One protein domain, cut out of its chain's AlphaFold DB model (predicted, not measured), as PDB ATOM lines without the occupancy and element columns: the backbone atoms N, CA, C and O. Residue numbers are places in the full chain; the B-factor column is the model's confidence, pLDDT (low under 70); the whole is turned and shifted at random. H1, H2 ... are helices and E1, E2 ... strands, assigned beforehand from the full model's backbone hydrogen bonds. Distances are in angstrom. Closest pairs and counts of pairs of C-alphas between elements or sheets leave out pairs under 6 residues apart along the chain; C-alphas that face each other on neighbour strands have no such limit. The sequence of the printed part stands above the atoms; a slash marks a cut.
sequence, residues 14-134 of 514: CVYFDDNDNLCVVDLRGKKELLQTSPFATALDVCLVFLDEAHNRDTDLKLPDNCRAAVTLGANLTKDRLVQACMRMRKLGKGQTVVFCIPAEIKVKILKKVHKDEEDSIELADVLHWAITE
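AT A GLANCE: This is residues 14 to 134 of the 514 residues of an uncharacterized protein of Magnaporthe grisea (UniProt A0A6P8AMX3). The domain is a row of three parts: a small twisted sheet of four short strands, E3, E2, E1 and E4, at one end, a pair of parallel strands, E5 and E6, with helix H1 over it in the middle, and the two crossed helices H2 and H3 at the other end. H3 also packs on H1, while a long looped stretch, residues 50 to 67, leads from the four-stranded sheet to the strand pair. The printed part has 121 residues with six named strands and three named helices, in the order E1 E2 E3 E4 E5 H1 E6 H2 H3; the larger sheet is mixed, order E3, E2, E1, E4, and the pair is parallel. The class is mixed, helices and strands, with under half of the residues in named elements. It is elongated, 51 by 32 by 26 A, and only just loose, close to compact, with a radius of gyration of the C-alphas of 16.6 A.

HOW THE PARTS SIT: E1, residues 14 to 17, E2, residues 23 to 27, and E3, residues 32 to 34, form a meander, each strand the antiparallel neighbour of the one before, through the hairpins E1 and E2, and E2 and E3. N 16 and O 24 are 3.0 A apart and N 33 and O 25 are 3.0 A apart, both within hydrogen-bond range. E4, residues 47 to 49, is an edge strand parallel to E1, with N 15 and O 48 at 2.8 A, within hydrogen-bond range. E5, residues 68 to 72, H1, residues 79 to 87, and E6, residues 97 to 101, form a strand-helix-strand unit, two parallel neighbour strands with a helix between them in the chain, and its crossover is right-handed. N 71 and O 99 of E5 and E6 are 2.8 A apart, within hydrogen-bond range. The closest C-alphas of H1 and E6 are those of Cys 86 and Val 98, 7.1 A apart. H1 touches H3, residues 124 to 134, closest at the C-alphas of Lys 79 and Ala 131, 4.7 A, at a steep tilt of 46 degrees, opposite ways. H3 touches H2, residues 104 to 114, closest at the C-alphas of Ile 110 and Trp 130, 5.6 A, about perpendicular at 88 degrees. E4 and E5 are apart. In H1, H2 and H3 every O i to N i+4 pair is within hydrogen-bond range.

IN THESE COORDINATES: E1 begins at C-alpha 14, (4.433, -1.535, -7.092). E2 is 13.7 A long, E5 13.2 A and E6 13.3 A. H1 measures 12.0 A, H2 15.5 A and H3 15.5 A, which ends at C-alpha 134, (12.669, 13.561, 19.521).

THE WHOLE: The two C-alphas farthest apart are those of Thr 37 and Asp 117, 51.2 A. The printed part has no cut. The links E3 to E4, 12 residues, and E4 to E5, 18 residues, are long. The mean pLDDT of the printed part is 86.0, and residues 56 to 58 are under 70.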
ATOM      1  N   CYS A  14       3.893  -2.409  -8.130       92.25
ATOM      2  CA  CYS A  14       4.433  -1.535  -7.092       92.25
ATOM      3  C   CYS A  14       4.777  -0.159  -7.677       92.25
ATOM      4  O   CYS A  14       5.457  -0.076  -8.698       92.25
ATOM      5  N   VAL A  15       4.307   0.906  -7.036       91.94
ATOM      6  CA  VAL A  15       4.593   2.304  -7.364       91.94
ATOM      7  C   VAL A  15       5.715   2.798  -6.459       91.94
ATOM      8  O   VAL A  15       5.641   2.608  -5.244       91.94
ATOM      9  N   TYR A  16       6.735   3.420  -7.043       91.62
ATOM     10  CA  TYR A  16       7.918   3.917  -6.340       91.62
ATOM     11  C   TYR A  16       8.560   5.081  -7.119       91.62
ATOM     12  O   TYR A  16       8.226   5.299  -8.285       91.62
ATOM     13  N   PHE A  17       9.468   5.821  -6.485       88.06
ATOM     14  CA  PHE A  17      10.286   6.844  -7.144       88.06
ATOM     15  C   PHE A  17      11.601   6.236  -7.639       88.06
ATOM     16  O   PHE A  17      12.236   5.476  -6.908       88.06
ATOM     17  N   ASP A  18      11.969   6.503  -8.894       87.12
ATOM     18  CA  ASP A  18      13.254   6.067  -9.451       87.12
ATOM     19  C   ASP A  18      14.406   7.017  -9.085       87.12
ATOM     20  O   ASP A  18      14.194   8.051  -8.461       87.12
ATOM     21  N   ASP A  19      15.631   6.678  -9.500       84.25
ATOM     22  CA  ASP A  19      16.841   7.472  -9.217       84.25
ATOM     23  C   ASP A  19      16.825   8.885  -9.846       84.25
ATOM     24  O   ASP A  19      17.732   9.678  -9.609       84.25
ATOM     25  N   ASN A  20      15.828   9.188 -10.685       81.94
ATOM     26  CA  ASN A  20      15.640  10.481 -11.341       81.94
ATOM     27  C   ASN A  20      14.401  11.222 -10.792       81.94
ATOM     28  O   ASN A  20      13.846  12.066 -11.500       81.94
ATOM     29  N   ASP A  21      13.924  10.858  -9.597       79.50
ATOM     30  CA  ASP A  21      12.726  11.388  -8.928       79.50
ATOM     31  C   ASP A  21      11.428  11.273  -9.755       79.50
ATOM     32  O   ASP A  21      10.458  12.015  -9.562       79.50
ATOM     33  N   ASN A  22      11.354  10.303 -10.676       84.31
ATOM     34  CA  ASN A  22      10.141  10.043 -11.441       84.31
ATOM     35  C   ASN A  22       9.280   8.980 -10.769       84.31
ATOM     36  O   ASN A  22       9.723   7.870 -10.459       84.31
ATOM     37  N   LEU A  23       7.990   9.285 -10.654       86.94
ATOM     38  CA  LEU A  23       6.995   8.352 -10.148       86.94
ATOM     39  C   LEU A  23       6.744   7.222 -11.160       86.94
ATOM     40  O   LEU A  23       6.045   7.389 -12.169       86.94
ATOM     41  N   CYS A  24       7.310   6.057 -10.866       89.44
ATOM     42  CA  CYS A  24       7.306   4.871 -11.708       89.44
ATOM     43  C   CYS A  24       6.432   3.760 -11.121       89.44
ATOM     44  O   CYS A  24       6.107   3.729  -9.934       89.44
ATOM     45  N   VAL A  25       6.064   2.810 -11.973       91.50
ATOM     46  CA  VAL A  25       5.394   1.571 -11.593       91.50
ATOM     47  C   VAL A  25       6.142   0.378 -12.173       91.50
ATOM     48  O   VAL A  25       6.557   0.393 -13.333       91.50
ATOM     49  N   VAL A  26       6.319  -0.658 -11.354       91.06
ATOM     50  CA  VAL A  26       6.856  -1.957 -11.759       91.06
ATOM     51  C   VAL A  26       5.790  -3.036 -11.595       91.06
ATOM     52  O   VAL A  26       5.216  -3.190 -10.516       91.06
ATOM     53  N   ASP A  27       5.494  -3.766 -12.669       88.38
ATOM     54  CA  ASP A  27       4.549  -4.886 -12.629       88.38
ATOM     55  C   ASP A  27       5.200  -6.175 -12.080       88.38
ATOM     56  O   ASP A  27       6.422  -6.284 -11.947       88.38
ATOM     57  N   LEU A  28       4.390  -7.199 -11.788       85.81
ATOM     58  CA  LEU A  28       4.890  -8.522 -11.369       85.81
ATOM     59  C   LEU A  28       5.785  -9.220 -12.411       85.81
ATOM     60  O   LEU A  28       6.448 -10.205 -12.090       85.81
ATOM     61  N   ARG A  29       5.789  -8.749 -13.663       83.00
ATOM     62  CA  ARG A  29       6.611  -9.274 -14.762       83.00
ATOM     63  C   ARG A  29       7.936  -8.510 -14.895       83.00
ATOM     64  O   ARG A  29       8.728  -8.838 -15.774       83.00
ATOM     65  N   GLY A  30       8.187  -7.526 -14.028       81.19
ATOM     66  CA  GLY A  30       9.395  -6.703 -14.009       81.19
ATOM     67  C   GLY A  30       9.399  -5.553 -15.022       81.19
ATOM     68  O   GLY A  30      10.437  -4.914 -15.199       81.19
ATOM     69  N   LYS A  31       8.277  -5.267 -15.691       82.44
ATOM     70  CA  LYS A  31       8.154  -4.143 -16.623       82.44
ATOM     71  C   LYS A  31       8.048  -2.836 -15.841       82.44
ATOM     72  O   LYS A  31       7.189  -2.713 -14.973       82.44
ATOM     73  N   LYS A  32       8.905  -1.868 -16.178       87.06
ATOM     74  CA  LYS A  32       8.949  -0.532 -15.571       87.06
ATOM     75  C   LYS A  32       8.370   0.510 -16.521       87.06
ATOM     76  O   LYS A  32       8.755   0.551 -17.688       87.06
ATOM     77  N   GLU A  33       7.473   1.347 -16.021       86.00
ATOM     78  CA  GLU A  33       6.830   2.425 -16.779       86.00
ATOM     79  C   GLU A  33       6.571   3.636 -15.874       86.00
ATOM     80  O   GLU A  33       6.477   3.494 -14.656       86.00
ATOM     81  N   LEU A  34       6.394   4.824 -16.456       87.38
ATOM     82  CA  LEU A  34       5.924   5.990 -15.703       87.38
ATOM     83  C   LEU A  34       4.470   5.780 -15.270       87.38
ATOM     84  O   LEU A  34       3.639   5.337 -16.074       87.38
ATOM     85  N   LEU A  35       4.135   6.158 -14.030       84.31
ATOM     86  CA  LEU A  35       2.789   5.955 -13.489       84.31
ATOM     87  C   LEU A  35       1.732   6.626 -14.376       84.31
ATOM     88  O   LEU A  35       0.745   5.988 -14.718       84.31
ATOM     89  N   GLN A  36       1.976   7.864 -14.824       80.94
ATOM     90  CA  GLN A  36       1.034   8.648 -15.642       80.94
ATOM     91  C   GLN A  36       0.632   7.970 -16.963       80.94
ATOM     92  O   GLN A  36      -0.459   8.215 -17.472       80.94
ATOM     93  N   THR A  37       1.512   7.145 -17.534       74.75
ATOM     94  CA  THR A  37       1.269   6.431 -18.798       74.75
ATOM     95  C   THR A  37       0.767   5.007 -18.594       74.75
ATOM     96  O   THR A  37       0.358   4.361 -19.557       74.75
ATOM     97  N   SER A  38       0.807   4.515 -17.359       81.00
ATOM     98  CA  SER A  38       0.462   3.143 -17.031       81.00
ATOM     99  C   SER A  38      -1.032   3.002 -16.716       81.00
ATOM    100  O   SER A  38      -1.607   3.882 -16.066       81.00
ATOM    101  N   PRO A  39      -1.683   1.878 -17.077       80.44
ATOM    102  CA  PRO A  39      -3.060   1.596 -16.656       80.44
ATOM    103  C   PRO A  39      -3.246   1.648 -15.126       80.44
ATOM    104  O   PRO A  39      -4.336   1.954 -14.637       80.44
ATOM    105  N   PHE A  40      -2.168   1.425 -14.365       84.62
ATOM    106  CA  PHE A  40      -2.159   1.454 -12.904       84.62
ATOM    107  C   PHE A  40      -2.378   2.846 -12.283       84.62
ATOM    108  O   PHE A  40      -2.745   2.910 -11.112       84.62
ATOM    109  N   ALA A  41      -2.251   3.954 -13.034       82.44
ATOM    110  CA  ALA A  41      -2.584   5.294 -12.521       82.44
ATOM    111  C   ALA A  41      -4.037   5.407 -12.038       82.44
ATOM    112  O   ALA A  41      -4.331   6.140 -11.096       82.44
ATOM    113  N   THR A  42      -4.947   4.679 -12.690       81.00
ATOM    114  CA  THR A  42      -6.378   4.671 -12.350       81.00
ATOM    115  C   THR A  42      -6.775   3.536 -11.404       81.00
ATOM    116  O   THR A  42      -7.870   3.572 -10.851       81.00
ATOM    117  N   ALA A  43      -5.882   2.567 -11.180       83.88
ATOM    118  CA  ALA A  43      -6.134   1.334 -10.433       83.88
ATOM    119  C   ALA A  43      -5.095   1.141  -9.312       83.88
ATOM    120  O   ALA A  43      -4.374   0.146  -9.252       83.88
ATOM    121  N   LEU A  44      -4.983   2.125  -8.413       85.69
ATOM    122  CA  LEU A  44      -4.060   2.058  -7.268       85.69
ATOM    123  C   LEU A  44      -4.492   1.028  -6.206       85.69
ATOM    124  O   LEU A  44      -3.711   0.664  -5.328       85.69
ATOM    125  N   ASP A  45      -5.721   0.523  -6.283       86.06
ATOM    126  CA  ASP A  45      -6.258  -0.547  -5.442       86.06
ATOM    127  C   ASP A  45      -5.534  -1.883  -5.636       86.06
ATOM    128  O   ASP A  45      -5.322  -2.607  -4.657       86.06
ATOM    129  N   VAL A  46      -5.045  -2.159  -6.846       88.81
ATOM    130  CA  VAL A  46      -4.217  -3.336  -7.152       88.81
ATOM    131  C   VAL A  46      -2.714  -3.070  -7.022       88.81
ATOM    132  O   VAL A  46      -1.910  -3.967  -7.264       88.81
ATOM    133  N   CYS A  47      -2.307  -1.878  -6.581       89.00
ATOM    134  CA  CYS A  47      -0.898  -1.514  -6.432       89.00
ATOM    135  C   CYS A  47      -0.442  -1.519  -4.965       89.00
ATOM    136  O   CYS A  47      -1.229  -1.301  -4.034       89.00
ATOM    137  N   LEU A  48       0.847  -1.788  -4.763       91.19
ATOM    138  CA  LEU A  48       1.597  -1.373  -3.580       91.19
ATOM    139  C   LEU A  48       2.213  -0.003  -3.860       91.19
ATOM    140  O   LEU A  48       2.548   0.290  -5.002       91.19
ATOM    141  N   VAL A  49       2.341   0.837  -2.841       90.75
ATOM    142  CA  VAL A  49       2.959   2.160  -2.970       90.75
ATOM    143  C   VAL A  49       4.071   2.245  -1.943       90.75
ATOM    144  O   VAL A  49       3.827   2.033  -0.754       90.75
ATOM    145  N   PHE A  50       5.277   2.533  -2.412       90.94
ATOM    146  CA  PHE A  50       6.439   2.783  -1.582       90.94
ATOM    147  C   PHE A  50       6.784   4.270  -1.648       90.94
ATOM    148  O   PHE A  50       6.985   4.816  -2.732       90.94
ATOM    149  N   LEU A  51       6.819   4.914  -0.483       87.81
ATOM    150  CA  LEU A  51       7.222   6.306  -0.318       87.81
ATOM    151  C   LEU A  51       8.355   6.338   0.701       87.81
ATOM    152  O   LEU A  51       8.201   5.817   1.808       87.81
ATOM    153  N   ASP A  52       9.478   6.935   0.325       84.56
ATOM    154  CA  ASP A  52      10.552   7.243   1.260       84.56
ATOM    155  C   ASP A  52      10.293   8.585   1.972       84.56
ATOM    156  O   ASP A  52       9.258   9.233   1.793       84.56
ATOM    157  N   GLU A  53      11.223   8.997   2.831       78.00
ATOM    158  CA  GLU A  53      11.104  10.236   3.598       78.00
ATOM    159  C   GLU A  53      11.082  11.497   2.720       78.00
ATOM    160  O   GLU A  53      10.286  12.399   2.989       78.00
ATOM    161  N   ALA A  54      11.897  11.547   1.661       72.88
ATOM    162  CA  ALA A  54      12.006  12.705   0.773       72.88
ATOM    163  C   ALA A  54      10.716  12.912  -0.038       72.88
ATOM    164  O   ALA A  54      10.185  14.020  -0.130       72.88
ATOM    165  N   HIS A  55      10.134  11.816  -0.521       73.06
ATOM    166  CA  HIS A  55       8.951  11.806  -1.375       73.06
ATOM    167  C   HIS A  55       7.624  11.800  -0.600       73.06
ATOM    168  O   HIS A  55       6.533  11.778  -1.184       73.06
ATOM    169  N   ASN A  56       7.689  11.886   0.733       68.00
ATOM    170  CA  ASN A  56       6.541  12.167   1.594       68.00
ATOM    171  C   ASN A  56       6.156  13.653   1.606       68.00
ATOM    172  O   ASN A  56       5.249  14.031   2.353       68.00
ATOM    173  N   ARG A  57       6.812  14.519   0.825       65.31
ATOM    174  CA  ARG A  57       6.417  15.915   0.576       65.31
ATOM    175  C   ARG A  57       5.936  16.046  -0.877       65.31
ATOM    176  O   ARG A  57       6.457  15.379  -1.753       65.31
ATOM    177  N   ASP A  58       4.861  16.801  -1.098       64.00
ATOM    178  CA  ASP A  58       4.313  17.164  -2.424       64.00
ATOM    179  C   ASP A  58       3.865  16.050  -3.399       64.00
ATOM    180  O   ASP A  58       3.254  16.338  -4.426       64.00
ATOM    181  N   THR A  59       3.984  14.771  -3.033       71.38
ATOM    182  CA  THR A  59       3.377  13.662  -3.789       71.38
ATOM    183  C   THR A  59       1.863  13.566  -3.543       71.38
ATOM    184  O   THR A  59       1.427  13.267  -2.422       71.38
ATOM    185  N   ASP A  60       1.046  13.778  -4.584       72.38
ATOM    186  CA  ASP A  60      -0.411  13.572  -4.547       72.38
ATOM    187  C   ASP A  60      -0.819  12.247  -5.214       72.38
ATOM    188  O   ASP A  60      -0.991  12.156  -6.431       72.38
ATOM    189  N   LEU A  61      -1.000  11.211  -4.391       82.06
ATOM    190  CA  LEU A  61      -1.558   9.922  -4.796       82.06
ATOM    191  C   LEU A  61      -2.953   9.740  -4.192       82.06
ATOM    192  O   LEU A  61      -3.135   9.759  -2.972       82.06
ATOM    193  N   LYS A  62      -3.955   9.492  -5.042       83.00
ATOM    194  CA  LYS A  62      -5.317   9.152  -4.599       83.00
ATOM    195  C   LYS A  62      -5.384   7.694  -4.148       83.00
ATOM    196  O   LYS A  62      -5.771   6.814  -4.910       83.00
ATOM    197  N   LEU A  63      -4.992   7.445  -2.901       87.00
ATOM    198  CA  LEU A  63      -5.041   6.111  -2.307       87.00
ATOM    199  C   LEU A  63      -6.496   5.635  -2.088       87.00
ATOM    200  O   LEU A  63      -7.344   6.446  -1.708       87.00
ATOM    201  N   PRO A  64      -6.784   4.332  -2.270       86.56
ATOM    202  CA  PRO A  64      -8.114   3.761  -2.051       86.56
ATOM    203  C   PRO A  64      -8.636   3.935  -0.620       86.56
ATOM    204  O   PRO A  64      -7.866   3.990   0.342       86.56
ATOM    205  N   ASP A  65      -9.958   3.917  -0.466       86.56
ATOM    206  CA  ASP A  65     -10.635   4.172   0.814       86.56
ATOM    207  C   ASP A  65     -10.336   3.118   1.887       86.56
ATOM    208  O   ASP A  65     -10.277   3.452   3.063       86.56
ATOM    209  N   ASN A  66     -10.054   1.874   1.490       86.12
ATOM    210  CA  ASN A  66      -9.762   0.758   2.403       86.12
ATOM    211  C   ASN A  66      -8.256   0.450   2.496       86.12
ATOM    212  O   ASN A  66      -7.853  -0.677   2.793       86.12
ATOM    213  N   CYS A  67      -7.402   1.420   2.159       87.12
ATOM    214  CA  CYS A  67      -5.958   1.224   2.137       87.12
ATOM    215  C   CYS A  67      -5.381   1.108   3.563       87.12
ATOM    216  O   CYS A  67      -5.781   1.824   4.485       87.12
ATOM    217  N   ARG A  68      -4.409   0.208   3.735       90.56
ATOM    218  CA  ARG A  68      -3.642   0.039   4.973       90.56
ATOM    219  C   ARG A  68      -2.190   0.393   4.690       90.56
ATOM    220  O   ARG A  68      -1.608  -0.176   3.770       90.56
ATOM    221  N   ALA A  69      -1.619   1.293   5.479       91.06
ATOM    222  CA  ALA A  69      -0.224   1.693   5.360       91.06
ATOM    223  C   ALA A  69       0.620   1.110   6.497       91.06
ATOM    224  O   ALA A  69       0.156   1.003   7.633       91.06
ATOM    225  N   ALA A  70       1.865   0.758   6.186       92.75
ATOM    226  CA  ALA A  70       2.883   0.405   7.165       92.75
ATOM    227  C   ALA A  70       3.894   1.552   7.240       92.75
ATOM    228  O   ALA A  70       4.498   1.901   6.230       92.75
ATOM    229  N   VAL A  71       4.056   2.149   8.418       91.81
ATOM    230  CA  VAL A  71       4.978   3.267   8.653       91.81
ATOM    231  C   VAL A  71       6.151   2.755   9.473       91.81
ATOM    232  O   VAL A  71       5.989   2.348  10.623       91.81
ATOM    233  N   THR A  72       7.337   2.746   8.876       91.31
ATOM    234  CA  THR A  72       8.578   2.327   9.533       91.31
ATOM    235  C   THR A  72       9.168   3.474  10.342       91.31
ATOM    236  O   THR A  72       9.370   4.562   9.806       91.31
ATOM    237  N   LEU A  73       9.464   3.239  11.621       89.88
ATOM    238  CA  LEU A  73      10.088   4.248  12.477       89.88
ATOM    239  C   LEU A  73      11.615   4.229  12.321       89.88
ATOM    240  O   LEU A  73      12.241   3.183  12.487       89.88
ATOM    241  N   GLY A  74      12.204   5.390  12.031       87.12
ATOM    242  CA  GLY A  74      13.651   5.595  11.928       87.12
ATOM    243  C   GLY A  74      14.227   6.386  13.106       87.12
ATOM    244  O   GLY A  74      13.493   6.935  13.925       87.12
ATOM    245  N   ALA A  75      15.554   6.459  13.207       83.62
ATOM    246  CA  ALA A  75      16.210   7.335  14.181       83.62
ATOM    247  C   ALA A  75      16.010   8.817  13.811       83.62
ATOM    248  O   ALA A  75      15.896   9.141  12.634       83.62
ATOM    249  N   ASN A  76      16.008   9.713  14.808       81.88
ATOM    250  CA  ASN A  76      15.789  11.158  14.630       81.88
ATOM    251  C   ASN A  76      14.443  11.508  13.948       81.88
ATOM    252  O   ASN A  76      14.318  12.553  13.313       81.88
ATOM    253  N   LEU A  77      13.430  10.641  14.061       87.81
ATOM    254  CA  LEU A  77      12.109  10.896  13.494       87.81
ATOM    255  C   LEU A  77      11.343  11.907  14.353       87.81
ATOM    256  O   LEU A  77      10.955  11.613  15.483       87.81
ATOM    257  N   THR A  78      11.081  13.085  13.795       90.00
ATOM    258  CA  THR A  78      10.294  14.125  14.462       90.00
ATOM    259  C   THR A  78       8.792  13.863  14.339       90.00
ATOM    260  O   THR A  78       8.315  13.229  13.391       90.00
ATOM    261  N   LYS A  79       8.013  14.404  15.282       91.69
ATOM    262  CA  LYS A  79       6.544  14.362  15.272       91.69
ATOM    263  C   LYS A  79       5.961  14.859  13.943       91.69
ATOM    264  O   LYS A  79       5.047  14.230  13.421       91.69
ATOM    265  N   ASP A  80       6.474  15.954  13.382       88.38
ATOM    266  CA  ASP A  80       5.935  16.508  12.131       88.38
ATOM    267  C   ASP A  80       6.207  15.591  10.929       88.38
ATOM    268  O   ASP A  80       5.286  15.339  10.156       88.38
ATOM    269  N   ARG A  81       7.405  14.991  10.825       87.31
ATOM    270  CA  ARG A  81       7.729  14.003   9.775       87.31
ATOM    271  C   ARG A  81       6.874  12.739   9.889       87.31
ATOM    272  O   ARG A  81       6.340  12.258   8.891       87.31
ATOM    273  N   LEU A  82       6.673  12.240  11.112       90.06
ATOM    274  CA  LEU A  82       5.788  11.106  11.392       90.06
ATOM    275  C   LEU A  82       4.341  11.396  10.962       90.06
ATOM    276  O   LEU A  82       3.714  10.584  10.277       90.06
ATOM    277  N   VAL A  83       3.810  12.560  11.350       89.00
ATOM    278  CA  VAL A  83       2.449  12.984  10.997       89.00
ATOM    279  C   VAL A  83       2.322  13.195   9.492       89.00
ATOM    280  O   VAL A  83       1.343  12.740   8.909       89.00
ATOM    281  N   GLN A  84       3.309  13.815   8.848       87.44
ATOM    282  CA  GLN A  84       3.326  14.044   7.404       87.44
ATOM    283  C   GLN A  84       3.276  12.731   6.614       87.44
ATOM    284  O   GLN A  84       2.503  12.633   5.658       87.44
ATOM    285  N   ALA A  85       4.034  11.712   7.035       87.88
ATOM    286  CA  ALA A  85       3.966  10.375   6.448       87.88
ATOM    287  C   ALA A  85       2.572   9.750   6.640       87.88
ATOM    288  O   ALA A  85       1.971   9.246   5.692       87.88
ATOM    289  N   CYS A  86       2.000   9.850   7.845       89.38
ATOM    290  CA  CYS A  86       0.665   9.315   8.131       89.38
ATOM    291  C   CYS A  86      -0.453  10.052   7.368       89.38
ATOM    292  O   CYS A  86      -1.409   9.423   6.919       89.38
ATOM    293  N   MET A  87      -0.335  11.370   7.183       87.25
ATOM    294  CA  MET A  87      -1.318  12.214   6.489       87.25
ATOM    295  C   MET A  87      -1.384  11.973   4.977       87.25
ATOM    296  O   MET A  87      -2.334  12.423   4.333       87.25
ATOM    297  N   ARG A  88      -0.450  11.197   4.404       86.88
ATOM    298  CA  ARG A  88      -0.614  10.650   3.045       86.88
ATOM    299  C   ARG A  88      -1.883   9.794   2.945       86.88
ATOM    300  O   ARG A  88      -2.542   9.781   1.906       86.88
ATOM    301  N   MET A  89      -2.303   9.189   4.058       88.31
ATOM    302  CA  MET A  89      -3.626   8.591   4.221       88.31
ATOM    303  C   MET A  89      -4.676   9.685   4.487       88.31
ATOM    304  O   MET A  89      -5.098   9.919   5.619       88.31
ATOM    305  N   ARG A  90      -5.125  10.377   3.431       87.56
ATOM    306  CA  ARG A  90      -6.089  11.498   3.530       87.56
ATOM    307  C   ARG A  90      -7.433  11.127   4.182       87.56
ATOM    308  O   ARG A  90      -8.143  12.010   4.657       87.56
ATOM    309  N   LYS A  91      -7.801   9.840   4.198       87.25
ATOM    310  CA  LYS A  91      -9.019   9.303   4.832       87.25
ATOM    311  C   LYS A  91      -8.701   8.462   6.079       87.25
ATOM    312  O   LYS A  91      -9.456   7.544   6.403       87.25
ATOM    313  N   LEU A  92      -7.593   8.741   6.776       87.56
ATOM    314  CA  LEU A  92      -7.216   8.041   8.010       87.56
ATOM    315  C   LEU A  92      -8.367   8.057   9.031       87.56
ATOM    316  O   LEU A  92      -8.935   9.108   9.326       87.56
ATOM    317  N   GLY A  93      -8.750   6.881   9.534       83.12
ATOM    318  CA  GLY A  93      -9.892   6.714  10.445       83.12
ATOM    319  C   GLY A  93     -11.270   6.682   9.764       83.12
ATOM    320  O   GLY A  93     -12.267   6.399  10.419       83.12
ATOM    321  N   LYS A  94     -11.341   6.910   8.445       85.94
ATOM    322  CA  LYS A  94     -12.543   6.788   7.599       85.94
ATOM    323  C   LYS A  94     -12.322   5.731   6.510       85.94
ATOM    324  O   LYS A  94     -12.411   6.024   5.321       85.94
ATOM    325  N   GLY A  95     -11.974   4.515   6.936       87.25
ATOM    326  CA  GLY A  95     -11.647   3.369   6.076       87.25
ATOM    327  C   GLY A  95     -10.143   3.098   5.958       87.25
ATOM    328  O   GLY A  95      -9.726   1.940   5.981       87.25
ATOM    329  N   GLN A  96      -9.315   4.148   5.930       91.38
ATOM    330  CA  GLN A  96      -7.860   4.004   5.881       91.38
ATOM    331  C   GLN A  96      -7.264   3.813   7.277       91.38
ATOM    332  O   GLN A  96      -7.696   4.451   8.242       91.38
ATOM    333  N   THR A  97      -6.235   2.968   7.381       91.75
ATOM    334  CA  THR A  97      -5.549   2.663   8.652       91.75
ATOM    335  C   THR A  97      -4.030   2.657   8.489       91.75
ATOM    336  O   THR A  97      -3.516   2.463   7.386       91.75
ATOM    337  N   VAL A  98      -3.315   2.851   9.598       92.25
ATOM    338  CA  VAL A  98      -1.849   2.838   9.665       92.25
ATOM    339  C   VAL A  98      -1.401   1.814  10.706       92.25
ATOM    340  O   VAL A  98      -2.034   1.670  11.751       92.25
ATOM    341  N   VAL A  99      -0.307   1.114  10.417       92.75
ATOM    342  CA  VAL A  99       0.403   0.221  11.339       92.75
ATOM    343  C   VAL A  99       1.840   0.715  11.469       92.75
ATOM    344  O   VAL A  99       2.495   0.963  10.459       92.75
ATOM    345  N   PHE A 100       2.340   0.845  12.697       92.25
ATOM    346  CA  PHE A 100       3.732   1.219  12.939       92.25
ATOM    347  C   PHE A 100       4.632  -0.014  12.983       92.25
ATOM    348  O   PHE A 100       4.393  -0.947  13.748       92.25
ATOM    349  N   CYS A 101       5.688   0.007  12.178       91.44
ATOM    350  CA  CYS A 101       6.744  -0.993  12.174       91.44
ATOM    351  C   CYS A 101       7.934  -0.433  12.957       91.44
ATOM    352  O   CYS A 101       8.567   0.529  12.522       91.44
ATOM    353  N   ILE A 102       8.216  -1.021  14.121       90.38
ATOM    354  CA  ILE A 102       9.208  -0.513  15.078       90.38
ATOM    355  C   ILE A 102      10.448  -1.420  15.057       90.38
ATOM    356  O   ILE A 102      10.363  -2.561  15.517       90.38
ATOM    357  N   PRO A 103      11.605  -0.951  14.555       90.31
ATOM    358  CA  PRO A 103      12.867  -1.682  14.670       90.31
ATOM    359  C   PRO A 103      13.299  -1.852  16.132       90.31
ATOM    360  O   PRO A 103      12.979  -1.016  16.978       90.31
ATOM    361  N   ALA A 104      14.089  -2.890  16.431       87.12
ATOM    362  CA  ALA A 104      14.539  -3.195  17.795       87.12
ATOM    363  C   ALA A 104      15.257  -2.011  18.474       87.12
ATOM    364  O   ALA A 104      15.010  -1.714  19.641       87.12
ATOM    365  N   GLU A 105      16.083  -1.274  17.729       88.31
ATOM    366  CA  GLU A 105      16.788  -0.092  18.239       88.31
ATOM    367  C   GLU A 105      15.833   1.027  18.678       88.31
ATOM    368  O   GLU A 105      16.042   1.668  19.709       88.31
ATOM    369  N   ILE A 106      14.764   1.253  17.908       88.25
ATOM    370  CA  ILE A 106      13.750   2.265  18.219       88.25
ATOM    371  C   ILE A 106      12.857   1.791  19.362       88.25
ATOM    372  O   ILE A 106      12.542   2.591  20.239       88.25
ATOM    373  N   LYS A 107      12.536   0.489  19.426       88.19
ATOM    374  CA  LYS A 107      11.818  -0.117  20.559       88.19
ATOM    375  C   LYS A 107      12.514   0.232  21.878       88.19
ATOM    376  O   LYS A 107      11.879   0.769  22.781       88.19
ATOM    377  N   VAL A 108      13.830   0.020  21.956       87.50
ATOM    378  CA  VAL A 108      14.633   0.348  23.147       87.50
ATOM    379  C   VAL A 108      14.585   1.846  23.470       87.50
ATOM    380  O   VAL A 108      14.490   2.220  24.638       87.50
ATOM    381  N   LYS A 109      14.632   2.729  22.462       86.75
ATOM    382  CA  LYS A 109      14.540   4.187  22.675       86.75
ATOM    383  C   LYS A 109      13.171   4.619  23.203       86.75
ATOM    384  O   LYS A 109      13.126   5.438  24.120       86.75
ATOM    385  N   ILE A 110      12.085   4.064  22.663       88.12
ATOM    386  CA  ILE A 110      10.714   4.351  23.109       88.12
ATOM    387  C   ILE A 110      10.551   3.929  24.571       88.12
ATOM    388  O   ILE A 110      10.188   4.754  25.408       88.12
ATOM    389  N   LEU A 111      10.901   2.682  24.899       87.69
ATOM    390  CA  LEU A 111      10.771   2.147  26.257       87.69
ATOM    391  C   LEU A 111      11.568   2.962  27.283       87.69
ATOM    392  O   LEU A 111      11.035   3.332  28.327       87.69
ATOM    393  N   LYS A 112      12.805   3.353  26.939       86.12
ATOM    394  CA  LYS A 112      13.640   4.223  27.785       86.12
ATOM    395  C   LYS A 112      13.019   5.593  28.054       86.12
ATOM    396  O   LYS A 112      13.250   6.153  29.118       86.12
ATOM    397  N   LYS A 113      12.279   6.165  27.099       84.69
ATOM    398  CA  LYS A 113      11.641   7.482  27.261       84.69
ATOM    399  C   LYS A 113      10.336   7.406  28.045       84.69
ATOM    400  O   LYS A 113      10.053   8.304  28.831       84.69
ATOM    401  N   VAL A 114       9.572   6.333  27.853       83.19
ATOM    402  CA  VAL A 114       8.283   6.118  28.527       83.19
ATOM    403  C   VAL A 114       8.456   5.469  29.911       83.19
ATOM    404  O   VAL A 114       7.516   5.460  30.693       83.19
ATOM    405  N   HIS A 115       9.671   5.029  30.262       82.19
ATOM    406  CA  HIS A 115       9.988   4.340  31.522       82.19
ATOM    407  C   HIS A 115       9.188   3.034  31.686       82.19
ATOM    408  O   HIS A 115       8.631   2.771  32.749       82.19
ATOM    409  N   LYS A 116       9.119   2.241  30.608       84.31
ATOM    410  CA  LYS A 116       8.487   0.910  30.560       84.31
ATOM    411  C   LYS A 116       9.538  -0.198  30.476       84.31
ATOM    412  O   LYS A 116      10.639   0.046  29.968       84.31
ATOM    413  N   ASP A 117       9.180  -1.397  30.923       80.56
ATOM    414  CA  ASP A 117      10.052  -2.573  30.870       80.56
ATOM    415  C   ASP A 117      10.067  -3.199  29.460       80.56
ATOM    416  O   ASP A 117       9.198  -2.946  28.624       80.56
ATOM    417  N   GLU A 118      11.074  -4.025  29.148       72.44
ATOM    418  CA  GLU A 118      11.255  -4.590  27.794       72.44
ATOM    419  C   GLU A 118      10.132  -5.538  27.335       72.44
ATOM    420  O   GLU A 118       9.933  -5.731  26.121       72.44
ATOM    421  N   GLU A 119       9.402  -6.099  28.302       72.81
ATOM    422  CA  GLU A 119       8.272  -7.012  28.107       72.81
ATOM    423  C   GLU A 119       6.934  -6.288  27.893       72.81
ATOM    424  O   GLU A 119       5.984  -6.902  27.401       72.81
ATOM    425  N   ASP A 120       6.860  -4.985  28.180       79.06
ATOM    426  CA  ASP A 120       5.632  -4.212  28.011       79.06
ATOM    427  C   ASP A 120       5.291  -3.994  26.529       79.06
ATOM    428  O   ASP A 120       6.149  -3.750  25.668       79.06
ATOM    429  N   SER A 121       3.994  -4.042  26.212       82.50
ATOM    430  CA  SER A 121       3.502  -3.723  24.872       82.50
ATOM    431  C   SER A 121       3.582  -2.220  24.600       82.50
ATOM    432  O   SER A 121       3.110  -1.412  25.402       82.50
ATOM    433  N   ILE A 122       4.117  -1.848  23.434       86.50
ATOM    434  CA  ILE A 122       4.143  -0.456  22.969       86.50
ATOM    435  C   ILE A 122       2.772  -0.073  22.420       86.50
ATOM    436  O   ILE A 122       2.271  -0.688  21.476       86.50
ATOM    437  N   GLU A 123       2.200   0.986  22.977       89.56
ATOM    438  CA  GLU A 123       0.955   1.588  22.516       89.56
ATOM    439  C   GLU A 123       1.211   2.769  21.571       89.56
ATOM    440  O   GLU A 123       2.307   3.326  21.482       89.56
ATOM    441  N   LEU A 124       0.161   3.218  20.878       87.56
ATOM    442  CA  LEU A 124       0.231   4.399  20.013       87.56
ATOM    443  C   LEU A 124       0.672   5.660  20.778       87.56
ATOM    444  O   LEU A 124       1.434   6.469  20.249       87.56
ATOM    445  N   ALA A 125       0.200   5.823  22.016       90.00
ATOM    446  CA  ALA A 125       0.555   6.960  22.858       90.00
ATOM    447  C   ALA A 125       2.067   7.016  23.134       90.00
ATOM    448  O   ALA A 125       2.648   8.101  23.114       90.00
ATOM    449  N   ASP A 126       2.710   5.857  23.295       90.75
ATOM    450  CA  ASP A 126       4.149   5.745  23.542       90.75
ATOM    451  C   ASP A 126       4.963   6.198  22.322       90.75
ATOM    452  O   ASP A 126       5.932   6.948  22.452       90.75
ATOM    453  N   VAL A 127       4.535   5.791  21.120       90.38
ATOM    454  CA  VAL A 127       5.166   6.193  19.850       90.38
ATOM    455  C   VAL A 127       5.062   7.704  19.647       90.38
ATOM    456  O   VAL A 127       6.047   8.351  19.290       90.38
ATOM    457  N   LEU A 128       3.883   8.281  19.902       91.19
ATOM    458  CA  LEU A 128       3.672   9.725  19.786       91.19
ATOM    459  C   LEU A 128       4.481  10.501  20.829       91.19
ATOM    460  O   LEU A 128       5.096  11.511  20.489       91.19
ATOM    461  N   HIS A 129       4.526  10.023  22.074       91.75
ATOM    462  CA  HIS A 129       5.323  10.637  23.134       91.75
ATOM    463  C   HIS A 129       6.817  10.642  22.787       91.75
ATOM    464  O   HIS A 129       7.491  11.669  22.923       91.75
ATOM    465  N   TRP A 130       7.327   9.517  22.277       92.69
ATOM    466  CA  TRP A 130       8.701   9.419  21.798       92.69
ATOM    467  C   TRP A 130       8.972  10.397  20.646       92.69
ATOM    468  O   TRP A 130       9.902  11.190  20.753       92.69
ATOM    469  N   ALA A 131       8.130  10.433  19.607       92.38
ATOM    470  CA  ALA A 131       8.318  11.330  18.461       92.38
ATOM    471  C   ALA A 131       8.270  12.824  18.845       92.38
ATOM    472  O   ALA A 131       9.015  13.634  18.295       92.38
ATOM    473  N   ILE A 132       7.423  13.206  19.812       92.19
ATOM    474  CA  ILE A 132       7.388  14.574  20.366       92.19
ATOM    475  C   ILE A 132       8.685  14.887  21.116       92.19
ATOM    476  O   ILE A 132       9.240  15.974  20.971       92.19
ATOM    477  N   THR A 133       9.189  13.929  21.894       90.19
ATOM    478  CA  THR A 133      10.451  14.092  22.620       90.19
ATOM    479  C   THR A 133      11.633  14.214  21.658       90.19
ATOM    480  O   THR A 133      12.501  15.058  21.869       90.19
ATOM    481  N   GLU A 134      11.661  13.427  20.579       89.94
ATOM    482  CA  GLU A 134      12.669  13.561  19.521       89.94
ATOM    483  C   GLU A 134      12.578  14.929  18.835       89.94
ATOM    484  O   GLU A 134      13.614  15.541  18.606       89.94
TER     485      GLU A 134